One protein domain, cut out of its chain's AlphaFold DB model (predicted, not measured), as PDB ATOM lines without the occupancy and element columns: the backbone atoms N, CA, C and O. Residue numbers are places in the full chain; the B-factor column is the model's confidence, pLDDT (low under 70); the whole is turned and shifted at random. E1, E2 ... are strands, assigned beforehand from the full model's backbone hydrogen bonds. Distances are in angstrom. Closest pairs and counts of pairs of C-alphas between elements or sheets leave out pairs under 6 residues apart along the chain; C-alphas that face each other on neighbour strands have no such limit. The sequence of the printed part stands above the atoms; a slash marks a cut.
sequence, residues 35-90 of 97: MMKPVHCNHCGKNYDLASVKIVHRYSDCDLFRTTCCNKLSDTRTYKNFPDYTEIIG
ATOM      1  N   MET A  35     137.923 190.933 103.123       89.06
ATOM      2  CA  MET A  35     137.052 191.644 102.185       89.06
ATOM      3  C   MET A  35     136.184 190.651 101.408       89.06
ATOM      4  O   MET A  35     136.684 189.658 100.881       89.06
ATOM      5  N   MET A  36     134.886 190.931 101.299       90.94
ATOM      6  CA  MET A  36     133.959 190.106 100.519       90.94
ATOM      7  C   MET A  36     134.039 190.412  99.024       90.94
ATOM      8  O   MET A  36     133.955 189.505  98.196       90.94
ATOM      9  N   LYS A  37     134.177 191.694  98.672       91.31
ATOM     10  CA  LYS A  37     134.319 192.178  97.298       91.31
ATOM     11  C   LYS A  37     135.475 193.177  97.227       91.31
ATOM     12  O   LYS A  37     135.232 194.384  97.174       91.31
ATOM     13  N   PRO A  38     136.730 192.704  97.267       92.12
ATOM     14  CA  PRO A  38     137.884 193.587  97.203       92.12
ATOM     15  C   PRO A  38     137.953 194.293  95.848       92.12
ATOM     16  O   PRO A  38     137.881 193.668  94.787       92.12
ATOM     17  N   VAL A  39     138.119 195.609  95.885       92.00
ATOM     18  CA  VAL A  39     138.284 196.447  94.699       92.00
ATOM     19  C   VAL A  39     139.439 197.420  94.893       92.00
ATOM     20  O   VAL A  39     139.701 197.893  95.998       92.00
ATOM     21  N   HIS A  40     140.119 197.738  93.801       91.12
ATOM     22  CA  HIS A  40     141.146 198.761  93.739       91.12
ATOM     23  C   HIS A  40     140.516 200.106  93.366       91.12
ATOM     24  O   HIS A  40     139.823 200.207  92.356       91.12
ATOM     25  N   CYS A  41     140.736 201.151  94.163       93.62
ATOM     26  CA  CYS A  41     140.210 202.483  93.876       93.62
ATOM     27  C   CYS A  41     141.016 203.171  92.772       93.62
ATOM     28  O   CYS A  41     142.167 203.547  92.998       93.62
ATOM     29  N   ASN A  42     140.388 203.466  91.633       94.00
ATOM     30  CA  ASN A  42     141.066 204.137  90.521       94.00
ATOM     31  C   ASN A  42     141.276 205.645  90.782       94.00
ATOM     32  O   ASN A  42     141.978 206.311  90.025       94.00
ATOM     33  N   HIS A  43     140.711 206.200  91.863       94.25
ATOM     34  CA  HIS A  43     140.959 207.588  92.270       94.25
ATOM     35  C   HIS A  43     142.211 207.770  93.134       94.25
ATOM     36  O   HIS A  43     142.859 208.810  93.043       94.25
ATOM     37  N   CYS A  44     142.507 206.826  94.034       93.12
ATOM     38  CA  CYS A  44     143.570 206.995  95.036       93.12
ATOM     39  C   CYS A  44     144.531 205.809  95.165       93.12
ATOM     40  O   CYS A  44     145.455 205.878  95.972       93.12
ATOM     41  N   GLY A  45     144.309 204.724  94.421       88.62
ATOM     42  CA  GLY A  45     145.180 203.551  94.397       88.62
ATOM     43  C   GLY A  45     145.087 202.634  95.621       88.62
ATOM     44  O   GLY A  45     145.884 201.711  95.746       88.62
ATOM     45  N   LYS A  46     144.154 202.871  96.551       89.88
ATOM     46  CA  LYS A  46     143.954 202.010  97.732       89.88
ATOM     47  C   LYS A  46     142.891 200.947  97.478       89.88
ATOM     48  O   LYS A  46     141.907 201.208  96.787       89.88
ATOM     49  N   ASN A  47     143.050 199.797  98.123       90.88
ATOM     50  CA  ASN A  47     142.054 198.731  98.100       90.88
ATOM     51  C   ASN A  47     140.958 198.990  99.140       90.88
ATOM     52  O   ASN A  47     141.217 199.554 100.207       90.88
ATOM     53  N   TYR A  48     139.730 198.590  98.828       93.06
ATOM     54  CA  TYR A  48     138.617 198.605  99.767       93.06
ATOM     55  C   TYR A  48     137.588 197.522  99.441       93.06
ATOM     56  O   TYR A  48     137.572 196.985  98.338       93.06
ATOM     57  N   ASP A  49     136.720 197.204 100.403       93.94
ATOM     58  CA  ASP A  49     135.639 196.243 100.191       93.94
ATOM     59  C   ASP A  49     134.394 196.942  99.636       93.94
ATOM     60  O   ASP A  49     133.736 197.715 100.342       93.94
ATOM     61  N   LEU A  50     134.039 196.645  98.388       94.94
ATOM     62  CA  LEU A  50     132.829 197.160  97.757       94.94
ATOM     63  C   LEU A  50     131.560 196.700  98.491       94.94
ATOM     64  O   LEU A  50     130.568 197.419  98.484       94.94
ATOM     65  N   ALA A  51     131.573 195.556  99.184       93.69
ATOM     66  CA  ALA A  51     130.421 195.100  99.967       93.69
ATOM     67  C   ALA A  51     130.147 195.978 101.206       93.69
ATOM     68  O   ALA A  51     129.033 195.979 101.727       93.69
ATOM     69  N   SER A  52     131.147 196.740 101.664       93.69
ATOM     70  CA  SER A  52     131.061 197.612 102.845       93.69
ATOM     71  C   SER A  52     130.566 199.031 102.543       93.69
ATOM     72  O   SER A  52     130.334 199.816 103.468       93.69
ATOM     73  N   VAL A  53     130.416 199.401 101.266       96.19
ATOM     74  CA  VAL A  53     130.070 200.780 100.904       96.19
ATOM     75  C   VAL A  53     128.614 201.091 101.236       96.19
ATOM     76  O   VAL A  53     127.700 200.300 101.006       96.19
ATOM     77  N   LYS A  54     128.380 202.310 101.726       96.75
ATOM     78  CA  LYS A  54     127.026 202.836 101.884       96.75
ATOM     79  C   LYS A  54     126.561 203.451 100.567       96.75
ATOM     80  O   LYS A  54     127.092 204.476 100.134       96.75
ATOM     81  N   ILE A  55     125.534 202.852  99.973       97.38
ATOM     82  CA  ILE A  55     124.857 203.405  98.799       97.38
ATOM     83  C   ILE A  55     124.164 204.717  99.193       97.38
ATOM     84  O   ILE A  55     123.378 204.766 100.140       97.38
ATOM     85  N   VAL A  56     124.488 205.783  98.466       97.81
ATOM     86  CA  VAL A  56     123.914 207.127  98.616       97.81
ATOM     87  C   VAL A  56     122.673 207.276  97.737       97.81
ATOM     88  O   VAL A  56     121.705 207.909  98.151       97.81
ATOM     89  N   HIS A  57     122.687 206.689  96.539       97.69
ATOM     90  CA  HIS A  57     121.551 206.697  95.623       97.69
ATOM     91  C   HIS A  57     121.568 205.469  94.709       97.69
ATOM     92  O   HIS A  57     122.641 204.959  94.396       97.69
ATOM     93  N   ARG A  58     120.392 205.017  94.263       97.50
ATOM     94  CA  ARG A  58     120.237 203.929  93.287       97.50
ATOM     95  C   ARG A  58     119.552 204.457  92.035       97.50
ATOM     96  O   ARG A  58     118.430 204.948  92.124       97.50
ATOM     97  N   TYR A  59     120.225 204.353  90.900       95.12
ATOM     98  CA  TYR A  59     119.669 204.605  89.573       95.12
ATOM     99  C   TYR A  59     119.226 203.283  88.934       95.12
ATOM    100  O   TYR A  59     119.488 202.205  89.461       95.12
ATOM    101  N   SER A  60     118.548 203.353  87.788       94.81
ATOM    102  CA  SER A  60     118.104 202.160  87.054       94.81
ATOM    103  C   SER A  60     119.254 201.279  86.561       94.81
ATOM    104  O   SER A  60     119.069 200.088  86.344       94.81
ATOM    105  N   ASP A  61     120.424 201.876  86.356       92.56
ATOM    106  CA  ASP A  61     121.592 201.294  85.701       92.56
ATOM    107  C   ASP A  61     122.841 201.250  86.597       92.56
ATOM    108  O   ASP A  61     123.835 200.625  86.224       92.56
ATOM    109  N   CYS A  62     122.822 201.902  87.765       94.94
ATOM    110  CA  CYS A  62     123.957 201.917  88.686       94.94
ATOM    111  C   CYS A  62     123.597 202.333  90.115       94.94
ATOM    112  O   CYS A  62     122.628 203.055  90.350       94.94
ATOM    113  N   ASP A  63     124.475 201.997  91.052       97.38
ATOM    114  CA  ASP A  63     124.463 202.500  92.421       97.38
ATOM    115  C   ASP A  63     125.535 203.579  92.585       97.38
ATOM    116  O   ASP A  63     126.678 203.396  92.171       97.38
ATOM    117  N   LEU A  64     125.176 204.693  93.220       97.88
ATOM    118  CA  LEU A  64     126.069 205.792  93.574       97.88
ATOM    119  C   LEU A  64     126.443 205.690  95.053       97.88
ATOM    120  O   LEU A  64     125.570 205.589  95.919       97.88
ATOM    121  N   PHE A  65     127.729 205.772  95.365       98.00
ATOM    122  CA  PHE A  65     128.252 205.622  96.720       98.00
ATOM    123  C   PHE A  65     129.494 206.493  96.940       98.00
ATOM    124  O   PHE A  65     129.995 207.155  96.030       98.00
ATOM    125  N   ARG A  66     129.989 206.527  98.181       97.56
ATOM    126  CA  ARG A  66     131.293 207.123  98.498       97.56
ATOM    127  C   ARG A  66     132.306 206.027  98.796       97.56
ATOM    128  O   ARG A  66     132.026 205.147  99.605       97.56
ATOM    129  N   THR A  67     133.479 206.095  98.169       97.06
ATOM    130  CA  THR A  67     134.585 205.159  98.429       97.06
ATOM    131  C   THR A  67     134.984 205.216  99.902       97.06
ATOM    132  O   THR A  67     135.191 206.315 100.424       97.06
ATOM    133  N   THR A  68     135.193 204.079 100.558       95.94
ATOM    134  CA  THR A  68     135.635 204.056 101.964       95.94
ATOM    135  C   THR A  68     137.088 204.514 102.132       95.94
ATOM    136  O   THR A  68     137.452 205.030 103.184       95.94
ATOM    137  N   CYS A  69     137.914 204.404 101.086       93.75
ATOM    138  CA  CYS A  69     139.342 204.722 101.137       93.75
ATOM    139  C   CYS A  69     139.691 206.217 100.984       93.75
ATOM    140  O   CYS A  69     140.663 206.677 101.583       93.75
ATOM    141  N   CYS A  70     138.956 206.980 100.164       96.12
ATOM    142  CA  CYS A  70     139.231 208.406  99.913       96.12
ATOM    143  C   CYS A  70     137.985 209.300  99.883       96.12
ATOM    144  O   CYS A  70     138.076 210.469  99.511       96.12
ATOM    145  N   ASN A  71     136.818 208.767 100.259       96.38
ATOM    146  CA  ASN A  71     135.543 209.487 100.319       96.38
ATOM    147  C   ASN A  71     135.108 210.188  99.006       96.38
ATOM    148  O   ASN A  71     134.267 211.099  99.021       96.38
ATOM    149  N   LYS A  72     135.664 209.770  97.860       97.19
ATOM    150  CA  LYS A  72     135.264 210.242  96.529       97.19
ATOM    151  C   LYS A  72     133.923 209.630  96.148       97.19
ATOM    152  O   LYS A  72     133.571 208.551  96.618       97.19
ATOM    153  N   LEU A  73     133.160 210.374  95.354       97.12
ATOM    154  CA  LEU A  73     131.902 209.896  94.801       97.12
ATOM    155  C   LEU A  73     132.222 208.940  93.651       97.12
ATOM    156  O   LEU A  73     132.976 209.319  92.758       97.12
ATOM    157  N   SER A  74     131.654 207.741  93.697       97.38
ATOM    158  CA  SER A  74     131.873 206.682  92.715       97.38
ATOM    159  C   SER A  74     130.560 205.970  92.418       97.38
ATOM    160  O   SER A  74     129.621 206.029  93.216       97.38
ATOM    161  N   ASP A  75     130.487 205.300  91.276       96.44
ATOM    162  CA  ASP A  75     129.331 204.499  90.898       96.44
ATOM    163  C   ASP A  75     129.712 203.141  90.298       96.44
ATOM    164  O   ASP A  75     130.877 202.853  90.025       96.44
ATOM    165  N   THR A  76     128.712 202.272  90.145       95.31
ATOM    166  CA  THR A  76     128.875 200.918  89.596       95.31
ATOM    167  C   THR A  76     128.694 200.835  88.075       95.31
ATOM    168  O   THR A  76     128.515 199.739  87.545       95.31
ATOM    169  N   ARG A  77     128.725 201.959  87.340       93.00
ATOM    170  CA  ARG A  77     128.525 201.945  85.881       93.00
ATOM    171  C   ARG A  77     129.686 201.248  85.184       93.00
ATOM    172  O   ARG A  77     130.838 201.661  85.300       93.00
ATOM    173  N   THR A  78     129.362 200.254  84.367       86.75
ATOM    174  CA  THR A  78     130.342 199.459  83.612       86.75
ATOM    175  C   THR A  78     130.689 200.049  82.245       86.75
ATOM    176  O   THR A  78     131.695 199.677  81.653       86.75
ATOM    177  N   TYR A  79     129.890 200.993  81.741       87.25
ATOM    178  CA  TYR A  79     130.054 201.591  80.411       87.25
ATOM    179  C   TYR A  79     130.928 202.861  80.401       87.25
ATOM    180  O   TYR A  79     131.001 203.563  79.393       87.25
ATOM    181  N   LYS A  80     131.580 203.197  81.520       87.44
ATOM    182  CA  LYS A  80     132.526 204.317  81.582       87.44
ATOM    183  C   LYS A  80     133.843 203.938  80.908       87.44
ATOM    184  O   LYS A  80     134.396 202.883  81.190       87.44
ATOM    185  N   ASN A  81     134.411 204.865  80.134       90.69
ATOM    186  CA  ASN A  81     135.784 204.731  79.623       90.69
ATOM    187  C   ASN A  81     136.815 204.616  80.761       90.69
ATOM    188  O   ASN A  81     137.836 203.956  80.608       90.69
ATOM    189  N   PHE A  82     136.535 205.262  81.899       89.50
ATOM    190  CA  PHE A  82     137.360 205.230  83.103       89.50
ATOM    191  C   PHE A  82     136.479 204.840  84.296       89.50
ATOM    192  O   PHE A  82     135.776 205.701  84.831       89.50
ATOM    193  N   PRO A  83     136.440 203.552  84.679       93.94
ATOM    194  CA  PRO A  83     135.678 203.112  85.842       93.94
ATOM    195  C   PRO A  83     136.285 203.671  87.136       93.94
ATOM    196  O   PRO A  83     137.493 203.901  87.218       93.94
ATOM    197  N   ASP A  84     135.462 203.868  88.166       95.62
ATOM    198  CA  ASP A  84     135.903 204.468  89.438       95.62
ATOM    199  C   ASP A  84     136.713 203.489  90.313       95.62
ATOM    200  O   ASP A  84     137.471 203.888  91.202       95.62
ATOM    201  N   TYR A  85     136.571 202.192  90.054       94.56
ATOM    202  CA  TYR A  85     137.316 201.122  90.701       94.56
ATOM    203  C   TYR A  85     137.531 199.949  89.742       94.56
ATOM    204  O   TYR A  85     136.846 199.822  88.728       94.56
ATOM    205  N   THR A  86     138.480 199.086  90.087       91.19
ATOM    206  CA  THR A  86     138.769 197.838  89.375       91.19
ATOM    207  C   THR A  86     138.551 196.666  90.324       91.19
ATOM    208  O   THR A  86     139.071 196.677  91.439       91.19
ATOM    209  N   GLU A  87     137.778 195.660  89.919       89.06
ATOM    210  CA  GLU A  87     137.575 194.468  90.748       89.06
ATOM    211  C   GLU A  87     138.867 193.659  90.884       89.06
ATOM    212  O   GLU A  87     139.548 193.373  89.897       89.06
ATOM    213  N   ILE A  88     139.204 193.270  92.116       84.56
ATOM    214  CA  ILE A  88     140.357 192.412  92.378       84.56
ATOM    215  C   ILE A  88     139.879 190.966  92.280       84.56
ATOM    216  O   ILE A  88     139.409 190.368  93.247       84.56
ATOM    217  N   ILE A  89     139.989 190.397  91.081       71.25
ATOM    218  CA  ILE A  89     139.685 188.986  90.849       71.25
ATOM    219  C   ILE A  89     140.890 188.173  91.318       71.25
ATOM    220  O   ILE A  89     141.903 188.066  90.625       71.25
ATOM    221  N   GLY A  90     140.785 187.591  92.512       58.66
ATOM    222  CA  GLY A  90     141.721 186.561  92.934       58.66
ATOM    223  C   GLY A  90     141.654 185.407  91.938       58.66
ATOM    224  O   GLY A  90     140.604 184.782  91.783       58.66
TER     225      GLY A  90
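AT A GLANCE: This is residues 35 to 90 of the 97 residues of an uncharacterized protein of Bacteroidetes bacterium (UniProt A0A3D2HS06). There is little regular structure here: two small three-stranded antiparallel sheets, E2-E1-E6 and E3-E4-E5, sit toward opposite ends of the domain, joined by loops. The 56 printed residues hold six named strands, E1 to E6 along the chain, and no named helix: all strand, with 21 residues in strands. The whole is compact, radius of gyration of the C-alphas 10.5 A, spanning 28 by 24 by 20 A.

IN THESE COORDINATES: Find C-alpha 38 at (137.884, 193.587, 97.203); from there E1, residues 38 to 41, runs 9.8 A. Next come E2, 47 to 49; E3, 55 to 58; E4, 63 to 66, 10.2 A long; E5, 73 to 75; and E6, 85 to 87, ending at (137.575, 194.468, 90.748).

HOW THE PARTS SIT: Look first at the hairpin E1 and E2, 133 degrees, with N 39 and O 48 at 2.9 A. E6 is E1's antiparallel neighbour, 151 degrees; N 40 and O 86 are 2.8 A apart. E3, E4 and E5 form a meander, each strand the antiparallel neighbour of the one before: N 56 and O 64, 2.8 A; N 65 and O 74, 2.9 A. E5 and E6 are only just apart, closest C-alphas 8.0 A.

THE WHOLE: The printed part has no cut and no long link. The farthest C-alphas, Ser 60 and Gly 90, are 28.9 A apart; residue 90 alone is under pLDDT 70.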